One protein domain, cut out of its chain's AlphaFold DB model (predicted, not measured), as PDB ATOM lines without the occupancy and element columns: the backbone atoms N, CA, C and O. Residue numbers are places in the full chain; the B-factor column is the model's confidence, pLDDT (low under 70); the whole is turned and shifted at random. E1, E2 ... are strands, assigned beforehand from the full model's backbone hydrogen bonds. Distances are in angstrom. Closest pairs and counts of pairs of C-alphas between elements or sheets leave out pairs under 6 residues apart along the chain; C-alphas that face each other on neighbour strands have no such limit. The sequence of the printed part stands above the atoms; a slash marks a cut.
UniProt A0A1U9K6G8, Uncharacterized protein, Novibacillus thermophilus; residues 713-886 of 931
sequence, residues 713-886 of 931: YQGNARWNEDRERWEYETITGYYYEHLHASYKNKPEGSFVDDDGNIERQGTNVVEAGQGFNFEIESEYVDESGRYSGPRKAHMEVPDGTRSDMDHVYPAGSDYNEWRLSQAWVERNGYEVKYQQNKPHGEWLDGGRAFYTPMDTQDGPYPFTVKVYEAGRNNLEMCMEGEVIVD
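This is residues 713 to 886 of the 931 residues of an uncharacterized protein of Novibacillus thermophilus (UniProt A0A1U9K6G8). What is the main picture? A sheet of eight strands folds back on itself into a body in which E5, E8 and the later part of E2 face E6, E12 and E13, with E7 at the fold. At one end E1 and the early part of E2 reach away as a hairpin arm that makes the length; at the other end lie the small sheet of E9, E10 and E11 and the loop of residues 751 to 770. What makes it up? The printed part has 174 residues, with no named helix and 13 strands, E1 to E13 in chain order, holding 90 residues: all strand. The large sheet, antiparallel throughout, has the order E1, E2, E5, E8, E7, E6, E12, E13. How compact is it? It is only just loose, close to extended, with a radius of gyration of the C-alphas of 23.0 A and spans of 84 by 34 by 31 A.

Where does the first half run? E1, residues 713 to 719, begins with C-alpha 713 at (-54.882, 50.449, -8.395); E2, residues 726 to 743, is 52.9 A long. E3 is residues 748 to 750, E4 771 to 773, E5 775 to 782 with 23.6 A, and E6 792 to 796. Where does the rest run? E7 is residues 802 to 808, E8 815 to 820, E9 823 to 826, E10 832 to 834 and E11 843 to 845. E12, residues 859 to 870, is 34.4 A long, and E13, residues 875 to 885, is 32.8 A long, ending with C-alpha 885 at (-26.687, 3.541, -6.698).

How does the large sheet begin? E1 and E2 form a hairpin, with N 715 and O 729 2.7 A apart; E2 pairs with E5 farther along, N 740 and O 779 at 2.9 A. How does it fold? It is a folded sheet, bent into leaves E1 E2 E5 E8 and E6 E12 E13 that face each other, with E7 as the hinge; the closest C-alphas of E2 and E13, Leu 739 and Leu 875, are 6.8 A apart. E6, E7 and E8 form a meander, each the antiparallel neighbour of the one before, and with E5 beside E8 a Greek key, N 778 and O 816 at 2.8 A. What of the small parts? E9 has E10 and E11 as antiparallel neighbours, with N 824 and O 833 2.8 A apart and N 844 and O 825 2.9 A; E3 and E4 meet only at a point, C-alphas 749 and 772 being 4.1 A apart.

How large is it? The C-alphas farthest apart, of Asp 722 and Asp 754, are 84.8 A apart. Is it continuous? The printed part has no cut; the links E3 to E4 and E11 to E12 are long. Where is confidence low? Sixty residues are under 70, among them 723 to 737 and 750 to 762.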
ATOM      1  N   TYR A 713     -55.653  49.225  -8.244       57.09
ATOM      2  CA  TYR A 713     -54.882  50.449  -8.395       57.09
ATOM      3  C   TYR A 713     -55.836  51.628  -8.569       57.09
ATOM      4  O   TYR A 713     -56.964  51.486  -9.047       57.09
ATOM      5  N   GLN A 714     -55.400  52.805  -8.131       56.34
ATOM      6  CA  GLN A 714     -56.180  54.020  -8.314       56.34
ATOM      7  C   GLN A 714     -56.093  54.450  -9.778       56.34
ATOM      8  O   GLN A 714     -55.016  54.752 -10.292       56.34
ATOM      9  N   GLY A 715     -57.237  54.429 -10.450       62.16
ATOM     10  CA  GLY A 715     -57.444  55.029 -11.754       62.16
ATOM     11  C   GLY A 715     -57.413  56.556 -11.693       62.16
ATOM     12  O   GLY A 715     -57.102  57.169 -10.669       62.16
ATOM     13  N   ASN A 716     -57.738  57.180 -12.823       62.28
ATOM     14  CA  ASN A 716     -57.656  58.629 -12.976       62.28
ATOM     15  C   ASN A 716     -58.525  59.359 -11.941       62.28
ATOM     16  O   ASN A 716     -59.679  59.000 -11.705       62.28
ATOM     17  N   ALA A 717     -57.963  60.414 -11.351       58.91
ATOM     18  CA  ALA A 717     -58.682  61.270 -10.424       58.91
ATOM     19  C   ALA A 717     -59.814  61.993 -11.169       58.91
ATOM     20  O   ALA A 717     -59.580  62.668 -12.176       58.91
ATOM     21  N   ARG A 718     -61.040  61.870 -10.665       65.19
ATOM     22  CA  ARG A 718     -62.196  62.645 -11.124       65.19
ATOM     23  C   ARG A 718     -62.707  63.505  -9.980       65.19
ATOM     24  O   ARG A 718     -62.640  63.107  -8.827       65.19
ATOM     25  N   TRP A 719     -63.188  64.703 -10.277       62.44
ATOM     26  CA  TRP A 719     -63.848  65.520  -9.260       62.44
ATOM     27  C   TRP A 719     -65.148  64.845  -8.814       62.44
ATOM     28  O   TRP A 719     -65.861  64.297  -9.657       62.44
ATOM     29  N   ASN A 720     -65.458  64.895  -7.514       69.12
ATOM     30  CA  ASN A 720     -66.802  64.559  -7.040       69.12
ATOM     31  C   ASN A 720     -67.843  65.514  -7.661       69.12
ATOM     32  O   ASN A 720     -67.478  66.554  -8.213       69.12
ATOM     33  N   GLU A 721     -69.131  65.165  -7.593       65.81
ATOM     34  CA  GLU A 721     -70.207  65.911  -8.275       65.81
ATOM     35  C   GLU A 721     -70.231  67.412  -7.920       65.81
ATOM     36  O   GLU A 721     -70.489  68.240  -8.793       65.81
ATOM     37  N   ASP A 722     -69.823  67.766  -6.697       71.38
ATOM     38  CA  ASP A 722     -69.748  69.150  -6.209       71.38
ATOM     39  C   ASP A 722     -68.415  69.868  -6.527       71.38
ATOM     40  O   ASP A 722     -68.266  71.061  -6.267       71.38
ATOM     41  N   ARG A 723     -67.435  69.173  -7.122       63.56
ATOM     42  CA  ARG A 723     -66.071  69.655  -7.434       63.56
ATOM     43  C   ARG A 723     -65.283  70.211  -6.241       63.56
ATOM     44  O   ARG A 723     -64.462  71.114  -6.401       63.56
ATOM     45  N   GLU A 724     -65.475  69.632  -5.065       64.75
ATOM     46  CA  GLU A 724     -64.779  70.036  -3.835       64.75
ATOM     47  C   GLU A 724     -63.649  69.079  -3.433       64.75
ATOM     48  O   GLU A 724     -62.707  69.489  -2.754       64.75
ATOM     49  N   ARG A 725     -63.663  67.824  -3.909       67.62
ATOM     50  CA  ARG A 725     -62.539  66.889  -3.729       67.62
ATOM     51  C   ARG A 725     -62.334  65.961  -4.925       67.62
ATOM     52  O   ARG A 725     -63.273  65.631  -5.646       67.62
ATOM     53  N   TRP A 726     -61.102  65.484  -5.081       63.94
ATOM     54  CA  TRP A 726     -60.772  64.413  -6.018       63.94
ATOM     55  C   TRP A 726     -61.233  63.060  -5.471       63.94
ATOM     56  O   TRP A 726     -60.897  62.687  -4.348       63.94
ATOM     57  N   GLU A 727     -61.976  62.315  -6.282       60.91
ATOM     58  CA  GLU A 727     -62.305  60.911  -6.078       60.91
ATOM     59  C   GLU A 727     -61.523  60.059  -7.072       60.91
ATOM     60  O   GLU A 727     -61.492  60.319  -8.276       60.91
ATOM     61  N   TYR A 728     -60.860  59.033  -6.549       62.75
ATOM     62  CA  TYR A 728     -60.086  58.095  -7.344       62.75
ATOM     63  C   TYR A 728     -60.955  56.878  -7.632       62.75
ATOM     64  O   TYR A 728     -61.476  56.243  -6.713       62.75
ATOM     65  N   GLU A 729     -61.120  56.547  -8.909       62.19
ATOM     66  CA  GLU A 729     -61.754  55.292  -9.297       62.19
ATOM     67  C   GLU A 729     -60.838  54.139  -8.876       62.19
ATOM     68  O   GLU A 729     -59.678  54.089  -9.271       62.19
ATOM     69  N   THR A 730     -61.321  53.221  -8.044       55.12
ATOM     70  CA  THR A 730     -60.557  52.006  -7.743       55.12
ATOM     71  C   THR A 730     -60.760  51.041  -8.902       55.12
ATOM     72  O   THR A 730     -61.820  50.424  -9.015       55.12
ATOM     73  N   ILE A 731     -59.767  50.936  -9.784       55.47
ATOM     74  CA  ILE A 731     -59.799  49.986 -10.894       55.47
ATOM     75  C   ILE A 731     -59.256  48.666 -10.361       55.47
ATOM     76  O   ILE A 731     -58.110  48.575  -9.916       55.47
ATOM     77  N   THR A 732     -60.102  47.639 -10.380       53.00
ATOM     78  CA  THR A 732     -59.673  46.272 -10.085       53.00
ATOM     79  C   THR A 732     -59.117  45.676 -11.372       53.00
ATOM     80  O   THR A 732     -59.866  45.412 -12.311       53.00
ATOM     81  N   GLY A 733     -57.796  45.532 -11.432       54.34
ATOM     82  CA  GLY A 733     -57.114  44.750 -12.451       54.34
ATOM     83  C   GLY A 733     -57.074  43.281 -12.043       54.34
ATOM     84  O   GLY A 733     -56.927  42.951 -10.863       54.34
ATOM     85  N   TYR A 734     -57.196  42.399 -13.024       58.12
ATOM     86  CA  TYR A 734     -56.904  40.979 -12.860       58.12
ATOM     87  C   TYR A 734     -55.460  40.754 -13.291       58.12
ATOM     88  O   TYR A 734     -54.958  41.483 -14.146       58.12
ATOM     89  N   TYR A 735     -54.780  39.811 -12.654       59.09
ATOM     90  CA  TYR A 735     -53.481  39.348 -13.121       59.09
ATOM     91  C   TYR A 735     -53.431  37.833 -13.025       59.09
ATOM     92  O   TYR A 735     -53.812  37.241 -12.012       59.09
ATOM     93  N   TYR A 736     -52.986  37.219 -14.110       65.12
ATOM     94  CA  TYR A 736     -52.748  35.789 -14.215       65.12
ATOM     95  C   TYR A 736     -51.272  35.514 -13.937       65.12
ATOM     96  O   TYR A 736     -50.421  36.144 -14.559       65.12
ATOM     97  N   GLU A 737     -50.979  34.602 -13.009       65.31
ATOM     98  CA  GLU A 737     -49.626  34.116 -12.739       65.31
ATOM     99  C   GLU A 737     -49.537  32.644 -13.119       65.31
ATOM    100  O   GLU A 737     -50.357  31.837 -12.678       65.31
ATOM    101  N   HIS A 738     -48.537  32.306 -13.922       71.81
ATOM    102  CA  HIS A 738     -48.256  30.955 -14.384       71.81
ATOM    103  C   HIS A 738     -46.846  30.564 -13.965       71.81
ATOM    104  O   HIS A 738     -45.903  31.271 -14.314       71.81
ATOM    105  N   LEU A 739     -46.697  29.445 -13.251       70.94
ATOM    106  CA  LEU A 739     -45.398  28.829 -12.966       70.94
ATOM    107  C   LEU A 739     -45.329  27.432 -13.585       70.94
ATOM    108  O   LEU A 739     -46.207  26.592 -13.353       70.94
ATOM    109  N   HIS A 740     -44.250  27.197 -14.320       74.56
ATOM    110  CA  HIS A 740     -43.859  25.910 -14.869       74.56
ATOM    111  C   HIS A 740     -42.386  25.637 -14.551       74.56
ATOM    112  O   HIS A 740     -41.572  26.556 -14.584       74.56
ATOM    113  N   ALA A 741     -42.012  24.391 -14.269       77.75
ATOM    114  CA  ALA A 741     -40.617  23.969 -14.354       77.75
ATOM    115  C   ALA A 741     -40.503  22.522 -14.836       77.75
ATOM    116  O   ALA A 741     -41.473  21.756 -14.817       77.75
ATOM    117  N   SER A 742     -39.309  22.173 -15.288       79.94
ATOM    118  CA  SER A 742     -38.977  20.838 -15.762       79.94
ATOM    119  C   SER A 742     -37.473  20.581 -15.660       79.94
ATOM    120  O   SER A 742     -36.666  21.508 -15.569       79.94
ATOM    121  N   TYR A 743     -37.084  19.306 -15.686       83.06
ATOM    122  CA  TYR A 743     -35.685  18.920 -15.858       83.06
ATOM    123  C   TYR A 743     -35.232  19.262 -17.277       83.06
ATOM    124  O   TYR A 743     -35.736  18.690 -18.245       83.06
ATOM    125  N   LYS A 744     -34.254  20.162 -17.391       81.75
ATOM    126  CA  LYS A 744     -33.608  20.495 -18.665       81.75
ATOM    127  C   LYS A 744     -32.751  19.327 -19.151       81.75
ATOM    128  O   LYS A 744     -32.826  18.943 -20.314       81.75
ATOM    129  N   ASN A 745     -32.009  18.725 -18.222       80.75
ATOM    130  CA  ASN A 745     -31.265  17.486 -18.424       80.75
ATOM    131  C   ASN A 745     -31.714  16.458 -17.385       80.75
ATOM    132  O   ASN A 745     -32.079  16.823 -16.264       80.75
ATOM    133  N   LYS A 746     -31.680  15.173 -17.749       78.44
ATOM    134  CA  LYS A 746     -31.966  14.098 -16.794       78.44
ATOM    135  C   LYS A 746     -30.859  14.029 -15.728       78.44
ATOM    136  O   LYS A 746     -29.737  14.432 -16.023       78.44
ATOM    137  N   PRO A 747     -31.157  13.517 -14.521       81.38
ATOM    138  CA  PRO A 747     -30.133  13.223 -13.523       81.38
ATOM    139  C   PRO A 747     -29.110  12.227 -14.067       81.38
ATOM    140  O   PRO A 747     -29.468  11.112 -14.450       81.38
ATOM    141  N   GLU A 748     -27.850  12.648 -14.121       80.69
ATOM    142  CA  GLU A 748     -26.748  11.864 -14.674       80.69
ATOM    143  C   GLU A 748     -25.538  11.890 -13.736       80.69
ATOM    144  O   GLU A 748     -25.229  12.909 -13.121       80.69
ATOM    145  N   GLY A 749     -24.839  10.762 -13.637       73.62
ATOM    146  CA  GLY A 749     -23.574  10.649 -12.924       73.62
ATOM    147  C   GLY A 749     -22.494  11.526 -13.554       73.62
ATOM    148  O   GLY A 749     -22.381  11.625 -14.777       73.62
ATOM    149  N   SER A 750     -21.682  12.147 -12.706       62.97
ATOM    150  CA  SER A 750     -20.497  12.915 -13.092       62.97
ATOM    151  C   SER A 750     -19.312  12.415 -12.283       62.97
ATOM    152  O   SER A 750     -19.219  12.679 -11.089       62.97
ATOM    153  N   PHE A 751     -18.427  11.681 -12.952       62.94
ATOM    154  CA  PHE A 751     -17.179  11.173 -12.381       62.94
ATOM    155  C   PHE A 751     -16.082  12.234 -12.476       62.94
ATOM    156  O   PHE A 751     -16.074  12.974 -13.455       62.94
ATOM    157  N   VAL A 752     -15.153  12.277 -11.519       55.16
ATOM    158  CA  VAL A 752     -13.927  13.083 -11.579       55.16
ATOM    159  C   VAL A 752     -12.744  12.158 -11.268       55.16
ATOM    160  O   VAL A 752     -12.785  11.482 -10.243       55.16
ATOM    161  N   ASP A 753     -11.738  12.079 -12.146       54.03
ATOM    162  CA  ASP A 753     -10.526  11.277 -11.915       54.03
ATOM    163  C   ASP A 753      -9.651  11.861 -10.785       54.03
ATOM    164  O   ASP A 753      -9.888  12.973 -10.300       54.03
ATOM    165  N   ASP A 754      -8.612  11.122 -10.375       48.41
ATOM    166  CA  ASP A 754      -7.652  11.534  -9.332       48.41
ATOM    167  C   ASP A 754      -6.958  12.887  -9.634       48.41
ATOM    168  O   ASP A 754      -6.412  13.526  -8.726       48.41
ATOM    169  N   ASP A 755      -7.004  13.343 -10.892       50.59
ATOM    170  CA  ASP A 755      -6.438  14.599 -11.386       50.59
ATOM    171  C   ASP A 755      -7.479  15.736 -11.519       50.59
ATOM    172  O   ASP A 755      -7.111  16.872 -11.842       50.59
ATOM    173  N   GLY A 756      -8.762  15.490 -11.230       49.59
ATOM    174  CA  GLY A 756      -9.819  16.503 -11.290       49.59
ATOM    175  C   GLY A 756     -10.583  16.588 -12.623       49.59
ATOM    176  O   GLY A 756     -11.322  17.558 -12.824       49.59
ATOM    177  N   ASN A 757     -10.435  15.631 -13.547       53.97
ATOM    178  CA  ASN A 757     -11.080  15.649 -14.871       53.97
ATOM    179  C   ASN A 757     -12.323  14.754 -14.950       53.97
ATOM    180  O   ASN A 757     -12.365  13.665 -14.392       53.97
ATOM    181  N   ILE A 758     -13.332  15.181 -15.716       56.50
ATOM    182  CA  ILE A 758     -14.602  14.451 -15.841       56.50
ATOM    183  C   ILE A 758     -14.489  13.288 -16.848       56.50
ATOM    184  O   ILE A 758     -14.374  13.555 -18.043       56.50
ATOM    185  N   GLU A 759     -14.578  12.015 -16.416       54.28
ATOM    186  CA  GLU A 759     -14.414  10.844 -17.321       54.28
ATOM    187  C   GLU A 759     -15.713  10.201 -17.855       54.28
ATOM    188  O   GLU A 759     -15.691   9.592 -18.927       54.28
ATOM    189  N   ARG A 760     -16.861  10.314 -17.169       57.66
ATOM    190  CA  ARG A 760     -18.147   9.733 -17.624       57.66
ATOM    191  C   ARG A 760     -19.308  10.721 -17.497       57.66
ATOM    192  O   ARG A 760     -19.466  11.363 -16.465       57.66
ATOM    193  N   GLN A 761     -20.124  10.800 -18.552       59.53
ATOM    194  CA  GLN A 761     -21.397  11.534 -18.639       59.53
ATOM    195  C   GLN A 761     -22.456  10.626 -19.289       59.53
ATOM    196  O   GLN A 761     -22.105   9.791 -20.128       59.53
ATOM    197  N   GLY A 762     -23.739  10.792 -18.949       61.62
ATOM    198  CA  GLY A 762     -24.841  10.134 -19.666       61.62
ATOM    199  C   GLY A 762     -25.471   8.895 -19.022       61.62
ATOM    200  O   GLY A 762     -26.328   8.281 -19.659       61.62
ATOM    201  N   THR A 763     -25.086   8.488 -17.805       75.50
ATOM    202  CA  THR A 763     -25.713   7.352 -17.094       75.50
ATOM    203  C   THR A 763     -26.450   7.825 -15.848       75.50
ATOM    204  O   THR A 763     -25.932   8.642 -15.101       75.50
ATOM    205  N   ASN A 764     -27.638   7.282 -15.573       81.94
ATOM    206  CA  ASN A 764     -28.369   7.524 -14.320       81.94
ATOM    207  C   ASN A 764     -27.941   6.574 -13.182       81.94
ATOM    208  O   ASN A 764     -28.633   6.500 -12.173       81.94
ATOM    209  N   VAL A 765     -26.850   5.825 -13.378       82.25
ATOM    210  CA  VAL A 765     -26.241   4.905 -12.407       82.25
ATOM    211  C   VAL A 765     -24.949   5.535 -11.880       82.25
ATOM    212  O   VAL A 765     -24.155   6.017 -12.697       82.25
ATOM    213  N   VAL A 766     -24.759   5.538 -10.559       82.31
ATOM    214  CA  VAL A 766     -23.580   6.042  -9.825       82.31
ATOM    215  C   VAL A 766     -23.157   5.035  -8.750       82.31
ATOM    216  O   VAL A 766     -24.003   4.299  -8.258       82.31
ATOM    217  N   GLU A 767     -21.888   4.990  -8.352       80.00
ATOM    218  CA  GLU A 767     -21.458   4.187  -7.187       80.00
ATOM    219  C   GLU A 767     -21.673   4.971  -5.875       80.00
ATOM    220  O   GLU A 767     -21.813   6.203  -5.885       80.00
ATOM    221  N   ALA A 768     -21.690   4.282  -4.730       80.00
ATOM    222  CA  ALA A 768     -21.778   4.952  -3.431       80.00
ATOM    223  C   ALA A 768     -20.563   5.877  -3.227       80.00
ATOM    224  O   ALA A 768     -19.425   5.488  -3.479       80.00
ATOM    225  N   GLY A 769     -20.786   7.118  -2.789       75.12
ATOM    226  CA  GLY A 769     -19.718   8.117  -2.680       75.12
ATOM    227  C   GLY A 769     -19.471   8.936  -3.947       75.12
ATOM    228  O   GLY A 769     -18.681   9.877  -3.899       75.12
ATOM    229  N   GLN A 770     -20.139   8.632  -5.067       79.12
ATOM    230  CA  GLN A 770     -20.026   9.399  -6.313       79.12
ATOM    231  C   GLN A 770     -21.128  10.457  -6.466       79.12
ATOM    232  O   GLN A 770     -22.201  10.386  -5.855       79.12
ATOM    233  N   GLY A 771     -20.839  11.463  -7.301       82.44
ATOM    234  CA  GLY A 771     -21.706  12.606  -7.564       82.44
ATOM    235  C   GLY A 771     -22.579  12.470  -8.811       82.44
ATOM    236  O   GLY A 771     -22.119  12.027  -9.862       82.44
ATOM    237  N   PHE A 772     -23.821  12.949  -8.735       86.44
ATOM    238  CA  PHE A 772     -24.704  13.138  -9.894       86.44
ATOM    239  C   PHE A 772     -25.115  14.601 -10.065       86.44
ATOM    240  O   PHE A 772     -25.167  15.368  -9.104       86.44
ATOM    241  N   ASN A 773     -25.420  15.006 -11.296       85.25
ATOM    242  CA  ASN A 773     -25.830  16.363 -11.634       85.25
ATOM    243  C   ASN A 773     -27.078  16.407 -12.526       85.25
ATOM    244  O   ASN A 773     -27.428  15.436 -13.195       85.25
ATOM    245  N   PHE A 774     -27.767  17.549 -12.498       86.44
ATOM    246  CA  PHE A 774     -28.871  17.894 -13.393       86.44
ATOM    247  C   PHE A 774     -29.077  19.414 -13.411       86.44
ATOM    248  O   PHE A 774     -28.592  20.147 -12.542       86.44
ATOM    249  N   GLU A 775     -29.841  19.883 -14.396       87.50
ATOM    250  CA  GLU A 775     -30.287  21.272 -14.495       87.50
ATOM    251  C   GLU A 775     -31.817  21.322 -14.541       87.50
ATOM    252  O   GLU A 775     -32.459  20.489 -15.187       87.50
ATOM    253  N   ILE A 776     -32.395  22.324 -13.885       87.00
ATOM    254  CA  ILE A 776     -33.824  22.632 -13.938       87.00
ATOM    255  C   ILE A 776     -34.029  23.897 -14.752       87.00
ATOM    256  O   ILE A 776     -33.357  24.901 -14.523       87.00
ATOM    257  N   GLU A 777     -35.014  23.879 -15.638       85.69
ATOM    258  CA  GLU A 777     -35.539  25.073 -16.289       85.69
ATOM    259  C   GLU A 777     -36.905  25.414 -15.691       85.69
ATOM    260  O   GLU A 777     -37.749  24.536 -15.517       85.69
ATOM    261  N   SER A 778     -37.129  26.685 -15.362       82.19
ATOM    262  CA  SER A 778     -38.400  27.179 -14.828       82.19
ATOM    263  C   SER A 778     -38.858  28.448 -15.538       82.19
ATOM    264  O   SER A 778     -38.105  29.410 -15.672       82.19
ATOM    265  N   GLU A 779     -40.117  28.468 -15.950       77.44
ATOM    266  CA  GLU A 779     -40.764  29.573 -16.641       77.44
ATOM    267  C   GLU A 779     -41.855  30.169 -15.749       77.44
ATOM    268  O   GLU A 779     -42.715  29.461 -15.215       77.44
ATOM    269  N   TYR A 780     -41.823  31.491 -15.603       74.75
ATOM    270  CA  TYR A 780     -42.865  32.247 -14.926       74.75
ATOM    271  C   TYR A 780     -43.412  33.316 -15.864       74.75
ATOM    272  O   TYR A 780     -42.645  34.116 -16.400       74.75
ATOM    273  N   VAL A 781     -44.733  33.359 -16.025       68.50
ATOM    274  CA  VAL A 781     -45.407  34.351 -16.869       68.50
ATOM    275  C   VAL A 781     -46.459  35.081 -16.049       68.50
ATOM    276  O   VAL A 781     -47.301  34.451 -15.406       68.50
ATOM    277  N   ASP A 782     -46.440  36.414 -16.122       66.75
ATOM    278  CA  ASP A 782     -47.549  37.258 -15.686       66.75
ATOM    279  C   ASP A 782     -47.993  38.250 -16.768       66.75
ATOM    280  O   ASP A 782     -47.276  38.530 -17.729       66.75
ATOM    281  N   GLU A 783     -49.200  38.800 -16.613       62.22
ATOM    282  CA  GLU A 783     -49.798  39.735 -17.580       62.22
ATOM    283  C   GLU A 783     -49.103  41.109 -17.644       62.22
ATOM    284  O   GLU A 783     -49.378  41.905 -18.542       62.22
ATOM    285  N   SER A 784     -48.212  41.413 -16.697       58.78
ATOM    286  CA  SER A 784     -47.499  42.689 -16.611       58.78
ATOM    287  C   SER A 784     -46.092  42.649 -17.212       58.78
ATOM    288  O   SER A 784     -45.537  43.712 -17.501       58.78
ATOM    289  N   GLY A 785     -45.511  41.454 -17.373       56.97
ATOM    290  CA  GLY A 785     -44.126  41.235 -17.798       56.97
ATOM    291  C   GLY A 785     -43.084  41.839 -16.846       56.97
ATOM    292  O   GLY A 785     -41.980  42.154 -17.282       56.97
ATOM    293  N   ARG A 786     -43.440  42.111 -15.579       54.06
ATOM    294  CA  ARG A 786     -42.640  42.953 -14.660       54.06
ATOM    295  C   ARG A 786     -42.133  42.266 -13.389       54.06
ATOM    296  O   ARG A 786     -41.450  42.937 -12.614       54.06
ATOM    297  N   TYR A 787     -42.411  40.984 -13.153       61.72
ATOM    298  CA  TYR A 787     -41.898  40.269 -11.976       61.72
ATOM    299  C   TYR A 787     -40.938  39.138 -12.332       61.72
ATOM    300  O   TYR A 787     -41.082  38.470 -13.350       61.72
ATOM    301  N   SER A 788     -39.940  38.954 -11.463       61.50
ATOM    302  CA  SER A 788     -38.974  37.869 -11.558       61.50
ATOM    303  C   SER A 788     -39.658  36.546 -11.224       61.50
ATOM    304  O   SER A 788     -40.461  36.494 -10.290       61.50
ATOM    305  N   GLY A 789     -39.349  35.500 -11.992       71.19
ATOM    306  CA  GLY A 789     -39.789  34.135 -11.712       71.19
ATOM    307  C   GLY A 789     -39.281  33.603 -10.363       71.19
ATOM    308  O   GLY A 789     -38.943  34.391  -9.477       71.19
ATOM    309  N   PRO A 790     -39.256  32.277 -10.151       77.38
ATOM    310  CA  PRO A 790     -38.844  31.710  -8.869       77.38
ATOM    311  C   PRO A 790     -37.506  32.279  -8.392       77.38
ATOM    312  O   PRO A 790     -36.617  32.566  -9.192       77.38
ATOM    313  N   ARG A 791     -37.379  32.486  -7.081       80.19
ATOM    314  CA  ARG A 791     -36.187  33.113  -6.479       80.19
ATOM    315  C   ARG A 791     -35.280  32.121  -5.781       80.19
ATOM    316  O   ARG A 791     -34.138  32.462  -5.480       80.19
ATOM    317  N   LYS A 792     -35.785  30.920  -5.512       84.94
ATOM    318  CA  LYS A 792     -35.052  29.863  -4.832       84.94
ATOM    319  C   LYS A 792     -35.378  28.520  -5.461       84.94
ATOM    320  O   LYS A 792     -36.530  28.251  -5.810       84.94
ATOM    321  N   ALA A 793     -34.364  27.670  -5.515       88.00
ATOM    322  CA  ALA A 793     -34.534  26.251  -5.725       88.00
ATOM    323  C   ALA A 793     -33.605  25.478  -4.789       88.00
ATOM    324  O   ALA A 793     -32.475  25.901  -4.546       88.00
ATOM    325  N   HIS A 794     -34.087  24.357  -4.260       88.94
ATOM    326  CA  HIS A 794     -33.258  23.416  -3.515       88.94
ATOM    327  C   HIS A 794     -33.621  21.981  -3.877       88.94
ATOM    328  O   HIS A 794     -34.767  21.677  -4.222       88.94
ATOM    329  N   MET A 795     -32.632  21.104  -3.757       88.56
ATOM    330  CA  MET A 795     -32.810  19.664  -3.738       88.56
ATOM    331  C   MET A 795     -32.909  19.179  -2.289       88.56
ATOM    332  O   MET A 795     -32.202  19.673  -1.414       88.56
ATOM    333  N   GLU A 796     -33.780  18.213  -2.038       87.19
ATOM    334  CA  GLU A 796     -33.998  17.549  -0.757       87.19
ATOM    335  C   GLU A 796     -33.962  16.033  -0.988       87.19
ATOM    336  O   GLU A 796     -34.649  15.517  -1.871       87.19
ATOM    337  N   VAL A 797     -33.138  15.326  -0.223       83.75
ATOM    338  CA  VAL A 797     -33.025  13.856  -0.248       83.75
ATOM    339  C   VAL A 797     -33.783  13.233   0.942       83.75
ATOM    340  O   VAL A 797     -34.187  13.961   1.854       83.75
ATOM    341  N   PRO A 798     -34.046  11.909   0.955       76.94
ATOM    342  CA  PRO A 798     -34.964  11.273   1.909       76.94
ATOM    343  C   PRO A 798     -34.543  11.371   3.378       76.94
ATOM    344  O   PRO A 798     -35.396  11.328   4.263       76.94
ATOM    345  N   ASP A 799     -33.245  11.521   3.645       75.69
ATOM    346  CA  ASP A 799     -32.687  11.740   4.986       75.69
ATOM    347  C   ASP A 799     -32.936  13.169   5.523       75.69
ATOM    348  O   ASP A 799     -32.631  13.467   6.678       75.69
ATOM    349  N   GLY A 800     -33.530  14.045   4.701       74.56
ATOM    350  CA  GLY A 800     -33.834  15.440   5.010       74.56
ATOM    351  C   GLY A 800     -32.710  16.420   4.666       74.56
ATOM    352  O   GLY A 800     -32.877  17.625   4.888       74.56
ATOM    353  N   THR A 801     -31.583  15.951   4.125       80.44
ATOM    354  CA  THR A 801     -30.480  16.813   3.692       80.44
ATOM    355  C   THR A 801     -30.934  17.698   2.534       80.44
ATOM    356  O   THR A 801     -31.534  17.231   1.562       80.44
ATOM    357  N   ARG A 802     -30.646  19.001   2.635       82.31
ATOM    358  CA  ARG A 802     -30.990  19.999   1.617       82.31
ATOM    359  C   ARG A 802     -29.744  20.589   0.982       82.31
ATOM    360  O   ARG A 802     -28.836  21.014   1.691       82.31
ATOM    361  N   SER A 803     -29.751  20.663  -0.341       83.12
ATOM    362  CA  SER A 803     -28.745  21.368  -1.128       83.12
ATOM    363  C   SER A 803     -29.414  22.474  -1.923       83.12
ATOM    364  O   SER A 803     -30.250  22.202  -2.785       83.12
ATOM    365  N   ASP A 804     -29.030  23.720  -1.661       86.56
ATOM    366  CA  ASP A 804     -29.462  24.844  -2.486       86.56
ATOM    367  C   ASP A 804     -28.928  24.690  -3.920       86.56
ATOM    368  O   ASP A 804     -27.906  24.039  -4.167       86.56
ATOM    369  N   MET A 805     -29.663  25.250  -4.877       89.62
ATOM    370  CA  MET A 805     -29.278  25.287  -6.283       89.62
ATOM    371  C   MET A 805     -28.936  26.721  -6.689       89.62
ATOM    372  O   MET A 805     -29.630  27.675  -6.333       89.62
ATOM    373  N   ASP A 806     -27.880  26.869  -7.481       86.75
ATOM    374  CA  ASP A 806     -27.439  28.148  -8.019       86.75
ATOM    375  C   ASP A 806     -28.374  28.604  -9.149       86.75
ATOM    376  O   ASP A 806     -28.654  27.855 -10.091       86.75
ATOM    377  N   HIS A 807     -28.806  29.864  -9.080       83.94
ATOM    378  CA  HIS A 807     -29.583  30.521 -10.133       83.94
ATOM    379  C   HIS A 807     -28.670  31.007 -11.263       83.94
ATOM    380  O   HIS A 807     -27.726  31.766 -11.024       83.94
ATOM    381  N   VAL A 808     -28.964  30.610 -12.499       78.44
ATOM    382  CA  VAL A 808     -28.232  31.016 -13.703       78.44
ATOM    383  C   VAL A 808     -29.168  31.810 -14.611       78.44
ATOM    384  O   VAL A 808     -30.230  31.320 -14.987       78.44
ATOM    385  N   TYR A 809     -28.769  33.034 -14.976       66.12
ATOM    386  CA  TYR A 809     -29.468  33.863 -15.964       66.12
ATOM    387  C   TYR A 809     -28.906  33.590 -17.366       66.12
ATOM    388  O   TYR A 809     -27.783  34.025 -17.655       66.12
ATOM    389  N   PRO A 810     -29.641  32.918 -18.267       60.22
ATOM    390  CA  PRO A 810     -29.236  32.815 -19.658       60.22
ATOM    391  C   PRO A 810     -29.422  34.181 -20.336       60.22
ATOM    392  O   PRO A 810     -30.377  34.914 -20.076       60.22
ATOM    393  N   ALA A 811     -28.480  34.573 -21.192       44.12
ATOM    394  CA  ALA A 811     -28.547  35.868 -21.859       44.12
ATOM    395  C   ALA A 811     -29.729  35.911 -22.849       44.12
ATOM    396  O   ALA A 811     -29.702  35.237 -23.875       44.12
ATOM    397  N   GLY A 812     -30.733  36.747 -22.565       50.12
ATOM    398  CA  GLY A 812     -31.844  37.026 -23.481       50.12
ATOM    399  C   GLY A 812     -33.015  36.035 -23.454       50.12
ATOM    400  O   GLY A 812     -33.748  35.994 -24.438       50.12
ATOM    401  N   SER A 813     -33.200  35.256 -22.379       57.47
ATOM    402  CA  SER A 813     -34.345  34.342 -22.216       57.47
ATOM    403  C   SER A 813     -35.323  34.765 -21.112       57.47
ATOM    404  O   SER A 813     -34.921  35.369 -20.119       57.47
ATOM    405  N   ASP A 814     -36.593  34.370 -21.262       62.62
ATOM    406  CA  ASP A 814     -37.689  34.617 -20.304       62.62
ATOM    407  C   ASP A 814     -37.861  33.488 -19.251       62.62
ATOM    408  O   ASP A 814     -38.820  33.482 -18.480       62.62
ATOM    409  N   TYR A 815     -36.927  32.531 -19.190       70.44
ATOM    410  CA  TYR A 815     -36.899  31.426 -18.220       70.44
ATOM    411  C   TYR A 815     -35.669  31.485 -17.296       70.44
ATOM    412  O   TYR A 815     -34.640  32.074 -17.636       70.44
ATOM    413  N   ASN A 816     -35.777  30.855 -16.123       77.38
ATOM    414  CA  ASN A 816     -34.724  30.713 -15.115       77.38
ATOM    415  C   ASN A 816     -34.126  29.306 -15.159       77.38
ATOM    416  O   ASN A 816     -34.874  28.327 -15.106       77.38
ATOM    417  N   GLU A 817     -32.797  29.207 -15.168       86.38
ATOM    418  CA  GLU A 817     -32.088  27.936 -15.008       86.38
ATOM    419  C   GLU A 817     -31.562  27.777 -13.579       86.38
ATOM    420  O   GLU A 817     -31.010  28.716 -13.001       86.38
ATOM    421  N   TRP A 818     -31.682  26.572 -13.025       88.50
ATOM    422  CA  TRP A 818     -31.124  26.200 -11.727       88.50
ATOM    423  C   TRP A 818     -30.176  25.028 -11.893       88.50
ATOM    424  O   TRP A 818     -30.516  24.025 -12.524       88.50
ATOM    425  N   ARG A 819     -28.992  25.142 -11.304       88.50
ATOM    426  CA  ARG A 819     -27.957  24.104 -11.344       88.50
ATOM    427  C   ARG A 819     -27.521  23.784  -9.929       88.50
ATOM    428  O   ARG A 819     -27.551  24.663  -9.075       88.50
ATOM    429  N   LEU A 820     -27.088  22.555  -9.667       87.06
ATOM    430  CA  LEU A 820     -26.506  22.239  -8.362       87.06
ATOM    431  C   LEU A 820     -25.306  23.158  -8.076       87.06
ATOM    432  O   LEU A 820     -24.534  23.511  -8.982       87.06
ATOM    433  N   SER A 821     -25.179  23.583  -6.819       84.94
ATOM    434  CA  SER A 821     -24.031  24.367  -6.367       84.94
ATOM    435  C   SER A 821     -22.733  23.571  -6.517       84.94
ATOM    436  O   SER A 821     -22.729  22.341  -6.557       84.94
ATOM    437  N   GLN A 822     -21.612  24.283  -6.626       82.94
ATOM    438  CA  GLN A 822     -20.299  23.649  -6.698       82.94
ATOM    439  C   GLN A 822     -19.977  22.920  -5.386       82.94
ATOM    440  O   GLN A 822     -20.118  23.488  -4.298       82.94
ATOM    441  N   ALA A 823     -19.551  21.669  -5.511       83.12
ATOM    442  CA  ALA A 823     -19.134  20.798  -4.430       83.12
ATOM    443  C   ALA A 823     -17.611  20.846  -4.266       83.12
ATOM    444  O   ALA A 823     -16.858  20.758  -5.234       83.12
ATOM    445  N   TRP A 824     -17.155  20.948  -3.023       82.25
ATOM    446  CA  TRP A 824     -15.758  20.791  -2.633       82.25
ATOM    447  C   TRP A 824     -15.631  19.521  -1.808       82.25
ATOM    448  O   TRP A 824     -16.320  19.379  -0.795       82.25
ATOM    449  N   VAL A 825     -14.751  18.620  -2.236       78.31
ATOM    450  CA  VAL A 825     -14.544  17.317  -1.595       78.31
ATOM    451  C   VAL A 825     -13.222  17.355  -0.841       78.31
ATOM    452  O   VAL A 825     -12.193  17.771  -1.384       78.31
ATOM    453  N   GLU A 826     -13.240  16.992   0.439       77.06
ATOM    454  CA  GLU A 826     -12.007  16.883   1.216       77.06
ATOM    455  C   GLU A 826     -11.140  15.776   0.606       77.06
ATOM    456  O   GLU A 826     -11.659  14.723   0.248       77.06
ATOM    457  N   ARG A 827      -9.818  15.969   0.503       66.81
ATOM    458  CA  ARG A 827      -8.909  14.997  -0.143       66.81
ATOM    459  C   ARG A 827      -9.006  13.564   0.418       66.81
ATOM    460  O   ARG A 827      -8.664  12.620  -0.280       66.81
ATOM    461  N   ASN A 828      -9.487  13.399   1.649       62.94
ATOM    462  CA  ASN A 828      -9.678  12.093   2.285       62.94
ATOM    463  C   ASN A 828     -11.073  11.472   2.034       62.94
ATOM    464  O   ASN A 828     -11.344  10.393   2.547       62.94
ATOM    465  N   GLY A 829     -11.960  12.148   1.296       60.56
ATOM    466  CA  GLY A 829     -13.269  11.641   0.861       60.56
ATOM    467  C   GLY A 829     -14.383  11.633   1.915       60.56
ATOM    468  O   GLY A 829     -15.484  11.184   1.615       60.56
ATOM    469  N   TYR A 830     -14.132  12.119   3.137       64.00
ATOM    470  CA  TYR A 830     -15.083  12.015   4.258       64.00
ATOM    471  C   TYR A 830     -16.103  13.156   4.349       64.00
ATOM    472  O   TYR A 830     -17.151  12.981   4.968       64.00
ATOM    473  N   GLU A 831     -15.813  14.327   3.778       75.00
ATOM    474  CA  GLU A 831     -16.684  15.499   3.875       75.00
ATOM    475  C   GLU A 831     -16.847  16.178   2.505       75.00
ATOM    476  O   GLU A 831     -15.871  16.409   1.785       75.00
ATOM    477  N   VAL A 832     -18.094  16.527   2.162       78.94
ATOM    478  CA  VAL A 832     -18.455  17.287   0.955       78.94
ATOM    479  C   VAL A 832     -19.150  18.580   1.369       78.94
ATOM    480  O   VAL A 832     -20.100  18.561   2.155       78.94
ATOM    481  N   LYS A 833     -18.688  19.720   0.843       80.12
ATOM    482  CA  LYS A 833     -19.266  21.048   1.120       80.12
ATOM    483  C   LYS A 833     -19.752  21.724  -0.153       80.12
ATOM    484  O   LYS A 833     -18.987  21.880  -1.098       80.12
ATOM    485  N   TYR A 834     -20.994  22.202  -0.137       80.25
ATOM    486  CA  TYR A 834     -21.640  22.870  -1.272       80.25
ATOM    487  C   TYR A 834     -21.631  24.394  -1.089       80.25
ATOM    488  O   TYR A 834     -22.438  24.908  -0.318       80.25
ATOM    489  N   GLN A 835     -20.709  25.120  -1.741       69.31
ATOM    490  CA  GLN A 835     -20.619  26.596  -1.718       69.31
ATOM    491  C   GLN A 835     -19.846  27.150  -2.936       69.31
ATOM    492  O   GLN A 835     -18.963  26.489  -3.475       69.31
ATOM    493  N   GLN A 836     -20.102  28.413  -3.320       61.12
ATOM    494  CA  GLN A 836     -19.382  29.089  -4.421       61.12
ATOM    495  C   GLN A 836     -17.886  29.339  -4.151       61.12
ATOM    496  O   GLN A 836     -17.115  29.472  -5.097       61.12
ATOM    497  N   ASN A 837     -17.460  29.417  -2.884       72.88
ATOM    498  CA  ASN A 837     -16.067  29.697  -2.523       72.88
ATOM    499  C   ASN A 837     -15.375  28.445  -1.975       72.88
ATOM    500  O   ASN A 837     -15.939  27.742  -1.137       72.88
ATOM    501  N   LYS A 838     -14.124  28.218  -2.393       76.50
ATOM    502  CA  LYS A 838     -13.289  27.109  -1.917       76.50
ATOM    503  C   LYS A 838     -13.073  27.182  -0.392       76.50
ATOM    504  O   LYS A 838     -12.581  28.213   0.081       76.50
ATOM    505  N   PRO A 839     -13.367  26.116   0.379       78.62
ATOM    506  CA  PRO A 839     -13.064  26.068   1.807       78.62
ATOM    507  C   PRO A 839     -11.553  26.151   2.089       78.62
ATOM    508  O   PRO A 839     -10.722  25.731   1.283       78.62
ATOM    509  N   HIS A 840     -11.178  26.671   3.260       72.69
ATOM    510  CA  HIS A 840      -9.777  26.690   3.696       72.69
ATOM    511  C   HIS A 840      -9.282  25.259   4.002       72.69
ATOM    512  O   HIS A 840      -9.872  24.575   4.835       72.69
ATOM    513  N   GLY A 841      -8.199  24.816   3.348       72.75
ATOM    514  CA  GLY A 841      -7.597  23.478   3.508       72.75
ATOM    515  C   GLY A 841      -7.270  22.796   2.170       72.75
ATOM    516  O   GLY A 841      -7.410  23.407   1.107       72.75
ATOM    517  N   GLU A 842      -6.850  21.528   2.210       75.31
ATOM    518  CA  GLU A 842      -6.618  20.702   1.011       75.31
ATOM    519  C   GLU A 842      -7.935  20.112   0.479       75.31
ATOM    520  O   GLU A 842      -8.259  18.945   0.687       75.31
ATOM    521  N   TRP A 843      -8.712  20.958  -0.202       78.75
ATOM    522  CA  TRP A 843      -9.969  20.582  -0.859       78.75
ATOM    523  C   TRP A 843      -9.781  20.427  -2.370       78.75
ATOM    524  O   TRP A 843      -9.110  21.260  -3.004       78.75
ATOM    525  N   LEU A 844     -10.404  19.393  -2.928       76.81
ATOM    526  CA  LEU A 844     -10.503  19.122  -4.359       76.81
ATOM    527  C   LEU A 844     -11.796  19.732  -4.917       76.81
ATOM    528  O   LEU A 844     -12.802  19.831  -4.209       76.81
ATOM    529  N   ASP A 845     -11.748  20.184  -6.171       77.88
ATOM    530  CA  ASP A 845     -12.938  20.653  -6.889       77.88
ATOM    531  C   ASP A 845     -13.760  19.432  -7.314       77.88
ATOM    532  O   ASP A 845     -13.341  18.669  -8.178       77.88
ATOM    533  N   GLY A 846     -14.905  19.228  -6.663       71.81
ATOM    534  CA  GLY A 846     -15.813  18.114  -6.930       71.81
ATOM    535  C   GLY A 846     -16.829  18.407  -8.034       71.81
ATOM    536  O   GLY A 846     -17.742  17.608  -8.246       71.81
ATOM    537  N   GLY A 847     -16.725  19.549  -8.721       79.31
ATOM    538  CA  GLY A 847     -17.669  19.941  -9.765       79.31
ATOM    539  C   GLY A 847     -19.059  20.305  -9.229       79.31
ATOM    540  O   GLY A 847     -19.258  20.558  -8.045       79.31
ATOM    541  N   ARG A 848     -20.054  20.388 -10.120       82.56
ATOM    542  CA  ARG A 848     -21.446  20.760  -9.787       82.56
ATOM    543  C   ARG A 848     -22.333  19.527  -9.695       82.56
ATOM    544  O   ARG A 848     -23.215  19.332 -10.526       82.56
ATOM    545  N   ALA A 849     -22.059  18.689  -8.710       83.75
ATOM    546  CA  ALA A 849     -22.741  17.421  -8.506       83.75
ATOM    547  C   ALA A 849     -23.105  17.246  -7.033       83.75
ATOM    548  O   ALA A 849     -22.393  17.751  -6.171       83.75
ATOM    549  N   PHE A 850     -24.184  16.523  -6.751       87.50
ATOM    550  CA  PHE A 850     -24.525  16.075  -5.409       87.50
ATOM    551  C   PHE A 850     -23.968  14.669  -5.193       87.50
ATOM    552  O   PHE A 850     -24.296  13.756  -5.948       87.50
ATOM    553  N   TYR A 851     -23.128  14.513  -4.174       84.69
ATOM    554  CA  TYR A 851     -22.450  13.266  -3.830       84.69
ATOM    555  C   TYR A 851     -23.299  12.431  -2.875       84.69
ATOM    556  O   TYR A 851     -23.759  12.930  -1.845       84.69
ATOM    557  N   THR A 852     -23.510  11.165  -3.230       83.69
ATOM    558  CA  THR A 852     -24.164  10.195  -2.342       83.69
ATOM    559  C   THR A 852     -23.236   9.840  -1.170       83.69
ATOM    560  O   THR A 852     -22.016   9.852  -1.338       83.69
ATOM    561  N   PRO A 853     -23.760   9.535   0.030       81.38
ATOM    562  CA  PRO A 853     -22.948   8.985   1.116       81.38
ATOM    563  C   PRO A 853     -22.225   7.687   0.714       81.38
ATOM    564  O   PRO A 853     -22.781   6.861  -0.010       81.38
ATOM    565  N   MET A 854     -21.006   7.478   1.225       75.56
ATOM    566  CA  MET A 854     -20.187   6.278   0.962       75.56
ATOM    567  C   MET A 854     -20.841   4.967   1.448       75.56
ATOM    568  O   MET A 854     -20.464   3.886   1.009       75.56
ATOM    569  N   ASP A 855     -21.803   5.050   2.368       76.00
ATOM    570  CA  ASP A 855     -22.571   3.936   2.933       76.00
ATOM    571  C   ASP A 855     -23.989   3.811   2.340       76.00
ATOM    572  O   ASP A 855     -24.837   3.106   2.894       76.00
ATOM    573  N   THR A 856     -24.262   4.471   1.210       82.56
ATOM    574  CA  THR A 856     -25.542   4.327   0.502       82.56
ATOM    575  C   THR A 856     -25.675   2.907  -0.052       82.56
ATOM    576  O   THR A 856     -24.783   2.428  -0.744       82.56
ATOM    577  N   GLN A 857     -26.786   2.230   0.259       82.06
ATOM    578  CA  GLN A 857     -27.082   0.887  -0.252       82.06
ATOM    579  C   GLN A 857     -27.393   0.905  -1.750       82.06
ATOM    580  O   GLN A 857     -28.020   1.847  -2.240       82.06
ATOM    581  N   ASP A 858     -27.043  -0.184  -2.435       84.56
ATOM    582  CA  ASP A 858     -27.401  -0.401  -3.835       84.56
ATOM    583  C   ASP A 858     -28.920  -0.347  -4.040       84.56
ATOM    584  O   ASP A 858     -29.706  -0.963  -3.309       84.56
ATOM    585  N   GLY A 859     -29.341   0.374  -5.074       84.44
ATOM    586  CA  GLY A 859     -30.740   0.548  -5.431       84.44
ATOM    587  C   GLY A 859     -31.110   1.985  -5.808       84.44
ATOM    588  O   GLY A 859     -30.250   2.836  -6.023       84.44
ATOM    589  N   PRO A 860     -32.415   2.267  -5.939       87.38
ATOM    590  CA  PRO A 860     -32.892   3.588  -6.309       87.38
ATOM    591  C   PRO A 860     -32.657   4.593  -5.179       87.38
ATOM    592  O   PRO A 860     -33.069   4.374  -4.038       87.38
ATOM    593  N   TYR A 861     -32.043   5.721  -5.519       88.38
ATOM    594  CA  TYR A 861     -31.803   6.853  -4.639       88.38
ATOM    595  C   TYR A 861     -32.684   8.033  -5.080       88.38
ATOM    596  O   TYR A 861     -32.303   8.805  -5.973       88.38
ATOM    597  N   PRO A 862     -33.902   8.158  -4.517       87.88
ATOM    598  CA  PRO A 862     -34.836   9.202  -4.900       87.88
ATOM    599  C   PRO A 862     -34.439  10.535  -4.273       87.88
ATOM    600  O   PRO A 862     -33.923  10.593  -3.160       87.88
ATOM    601  N   PHE A 863     -34.747  11.626  -4.953       87.50
ATOM    602  CA  PHE A 863     -34.601  12.977  -4.438       87.50
ATOM    603  C   PHE A 863     -35.713  13.873  -4.973       87.50
ATOM    604  O   PHE A 863     -36.432  13.556  -5.922       87.50
ATOM    605  N   THR A 864     -35.874  15.016  -4.331       85.44
ATOM    606  CA  THR A 864     -36.930  15.976  -4.608       85.44
ATOM    607  C   THR A 864     -36.325  17.336  -4.906       85.44
ATOM    608  O   THR A 864     -35.445  17.788  -4.186       85.44
ATOM    609  N   VAL A 865     -36.819  18.030  -5.925       86.69
ATOM    610  CA  VAL A 865     -36.408  19.393  -6.265       86.69
ATOM    611  C   VAL A 865     -37.589  20.335  -6.108       86.69
ATOM    612  O   VAL A 865     -38.643  20.136  -6.712       86.69
ATOM    613  N   LYS A 866     -37.419  21.383  -5.303       85.75
ATOM    614  CA  LYS A 866     -38.438  22.409  -5.067       85.75
ATOM    615  C   LYS A 866     -37.980  23.736  -5.637       85.75
ATOM    616  O   LYS A 866     -36.908  24.214  -5.284       85.75
ATOM    617  N   VAL A 867     -38.825  24.346  -6.462       83.81
ATOM    618  CA  VAL A 867     -38.645  25.680  -7.049       83.81
ATOM    619  C   VAL A 867     -39.774  26.569  -6.532       83.81
ATOM    620  O   VAL A 867     -40.942  26.233  -6.709       83.81
ATOM    621  N   TYR A 868     -39.461  27.664  -5.841       81.25
ATOM    622  CA  TYR A 868     -40.450  28.385  -5.028       81.25
ATOM    623  C   TYR A 868     -40.175  29.895  -4.938       81.25
ATOM    624  O   TYR A 868     -39.175  30.401  -5.455       81.25
ATOM    625  N   GLU A 869     -41.108  30.624  -4.310       77.00
ATOM    626  CA  GLU A 869     -41.137  32.097  -4.244       77.00
ATOM    627  C   GLU A 869     -41.285  32.770  -5.625       77.00
ATOM    628  O   GLU A 869     -40.666  33.803  -5.886       77.00
ATOM    629  N   ALA A 870     -42.092  32.194  -6.527       75.81
ATOM    630  CA  ALA A 870     -42.376  32.798  -7.831       75.81
ATOM    631  C   ALA A 870     -43.619  33.704  -7.794       75.81
ATOM    632  O   ALA A 870     -44.680  33.314  -7.301       75.81
ATOM    633  N   GLY A 871     -43.508  34.902  -8.368       71.50
ATOM    634  CA  GLY A 871     -44.632  35.837  -8.476       71.50
ATOM    635  C   GLY A 871     -45.128  36.408  -7.142       71.50
ATOM    636  O   GLY A 871     -44.505  36.268  -6.089       71.50
ATOM    637  N   ARG A 872     -46.260  37.109  -7.184       66.44
ATOM    638  CA  ARG A 872     -46.903  37.785  -6.046       66.44
ATOM    639  C   ARG A 872     -47.608  36.819  -5.106       66.44
ATOM    640  O   ARG A 872     -47.696  37.112  -3.916       66.44
ATOM    641  N   ASN A 873     -48.103  35.695  -5.621       62.62
ATOM    642  CA  ASN A 873     -48.769  34.677  -4.809       62.62
ATOM    643  C   ASN A 873     -47.804  33.620  -4.240       62.62
ATOM    644  O   ASN A 873     -48.276  32.621  -3.705       62.62
ATOM    645  N   ASN A 874     -46.481  33.838  -4.317       66.31
ATOM    646  CA  ASN A 874     -45.451  32.898  -3.855       66.31
ATOM    647  C   ASN A 874     -45.692  31.475  -4.382       66.31
ATOM    648  O   ASN A 874     -45.752  30.518  -3.611       66.31
ATOM    649  N   LEU A 875     -45.855  31.348  -5.700       71.06
ATOM    650  CA  LEU A 875     -46.034  30.056  -6.347       71.06
ATOM    651  C   LEU A 875     -44.816  29.166  -6.084       71.06
ATOM    652  O   LEU A 875     -43.666  29.621  -6.114       71.06
ATOM    653  N   GLU A 876     -45.095  27.892  -5.849       72.94
ATOM    654  CA  GLU A 876     -44.103  26.847  -5.646       72.94
ATOM    655  C   GLU A 876     -44.429  25.631  -6.505       72.94
ATOM    656  O   GLU A 876     -45.587  25.358  -6.825       72.94
ATOM    657  N   MET A 877     -43.387  24.902  -6.885       73.56
ATOM    658  CA  MET A 877     -43.499  23.672  -7.641       73.56
ATOM    659  C   MET A 877     -42.471  22.648  -7.156       73.56
ATOM    660  O   MET A 877     -41.328  22.994  -6.855       73.56
ATOM    661  N   CYS A 878     -42.892  21.386  -7.089       73.75
ATOM    662  CA  CYS A 878     -42.060  20.249  -6.711       73.75
ATOM    663  C   CYS A 878     -41.862  19.295  -7.899       73.75
ATOM    664  O   CYS A 878     -42.802  19.077  -8.664       73.75
ATOM    665  N   MET A 879     -40.671  18.714  -8.033       78.06
ATOM    666  CA  MET A 879     -40.321  17.680  -9.013       78.06
ATOM    667  C   MET A 879     -39.588  16.530  -8.315       78.06
ATOM    668  O   MET A 879     -38.781  16.772  -7.425       78.06
ATOM    669  N   GLU A 880     -39.828  15.289  -8.733       80.06
ATOM    670  CA  GLU A 880     -39.087  14.108  -8.255       80.06
ATOM    671  C   GLU A 880     -38.001  13.710  -9.252       80.06
ATOM    672  O   GLU A 880     -38.160  13.887 -10.462       80.06
ATOM    673  N   GLY A 881     -36.881  13.210  -8.744       81.06
ATOM    674  CA  GLY A 881     -35.782  12.643  -9.517       81.06
ATOM    675  C   GLY A 881     -35.244  11.392  -8.828       81.06
ATOM    676  O   GLY A 881     -35.467  11.183  -7.639       81.06
ATOM    677  N   GLU A 882     -34.563  10.538  -9.582       87.44
ATOM    678  CA  GLU A 882     -33.970   9.305  -9.066       87.44
ATOM    679  C   GLU A 882     -32.689   8.995  -9.843       87.44
ATOM    680  O   GLU A 882     -32.656   9.120 -11.073       87.44
ATOM    681  N   VAL A 883     -31.649   8.587  -9.121       87.31
ATOM    682  CA  VAL A 883     -30.469   7.906  -9.672       87.31
ATOM    683  C   VAL A 883     -30.379   6.511  -9.063       87.31
ATOM    684  O   VAL A 883     -30.936   6.263  -7.999       87.31
ATOM    685  N   ILE A 884     -29.705   5.587  -9.733       86.62
ATOM    686  CA  ILE A 884     -29.463   4.239  -9.219       86.62
ATOM    687  C   ILE A 884     -28.068   4.228  -8.605       86.62
ATOM    688  O   ILE A 884     -27.106   4.562  -9.292       86.62
ATOM    689  N   VAL A 885     -27.967   3.851  -7.335       85.69
ATOM    690  CA  VAL A 885     -26.687   3.541  -6.698       85.69
ATOM    691  C   VAL A 885     -26.372   2.070  -6.964       85.69
ATOM    692  O   VAL A 885     -27.221   1.217  -6.712       85.69
ATOM    693  N   ASP A 886     -25.210   1.779  -7.537       79.81
ATOM    694  CA  ASP A 886     -24.752   0.426  -7.884       79.81
ATOM    695  C   ASP A 886     -23.264   0.329  -7.547       79.81
ATOM    696  O   ASP A 886     -22.463   1.013  -8.180       79.81
TER     697      ASP A 886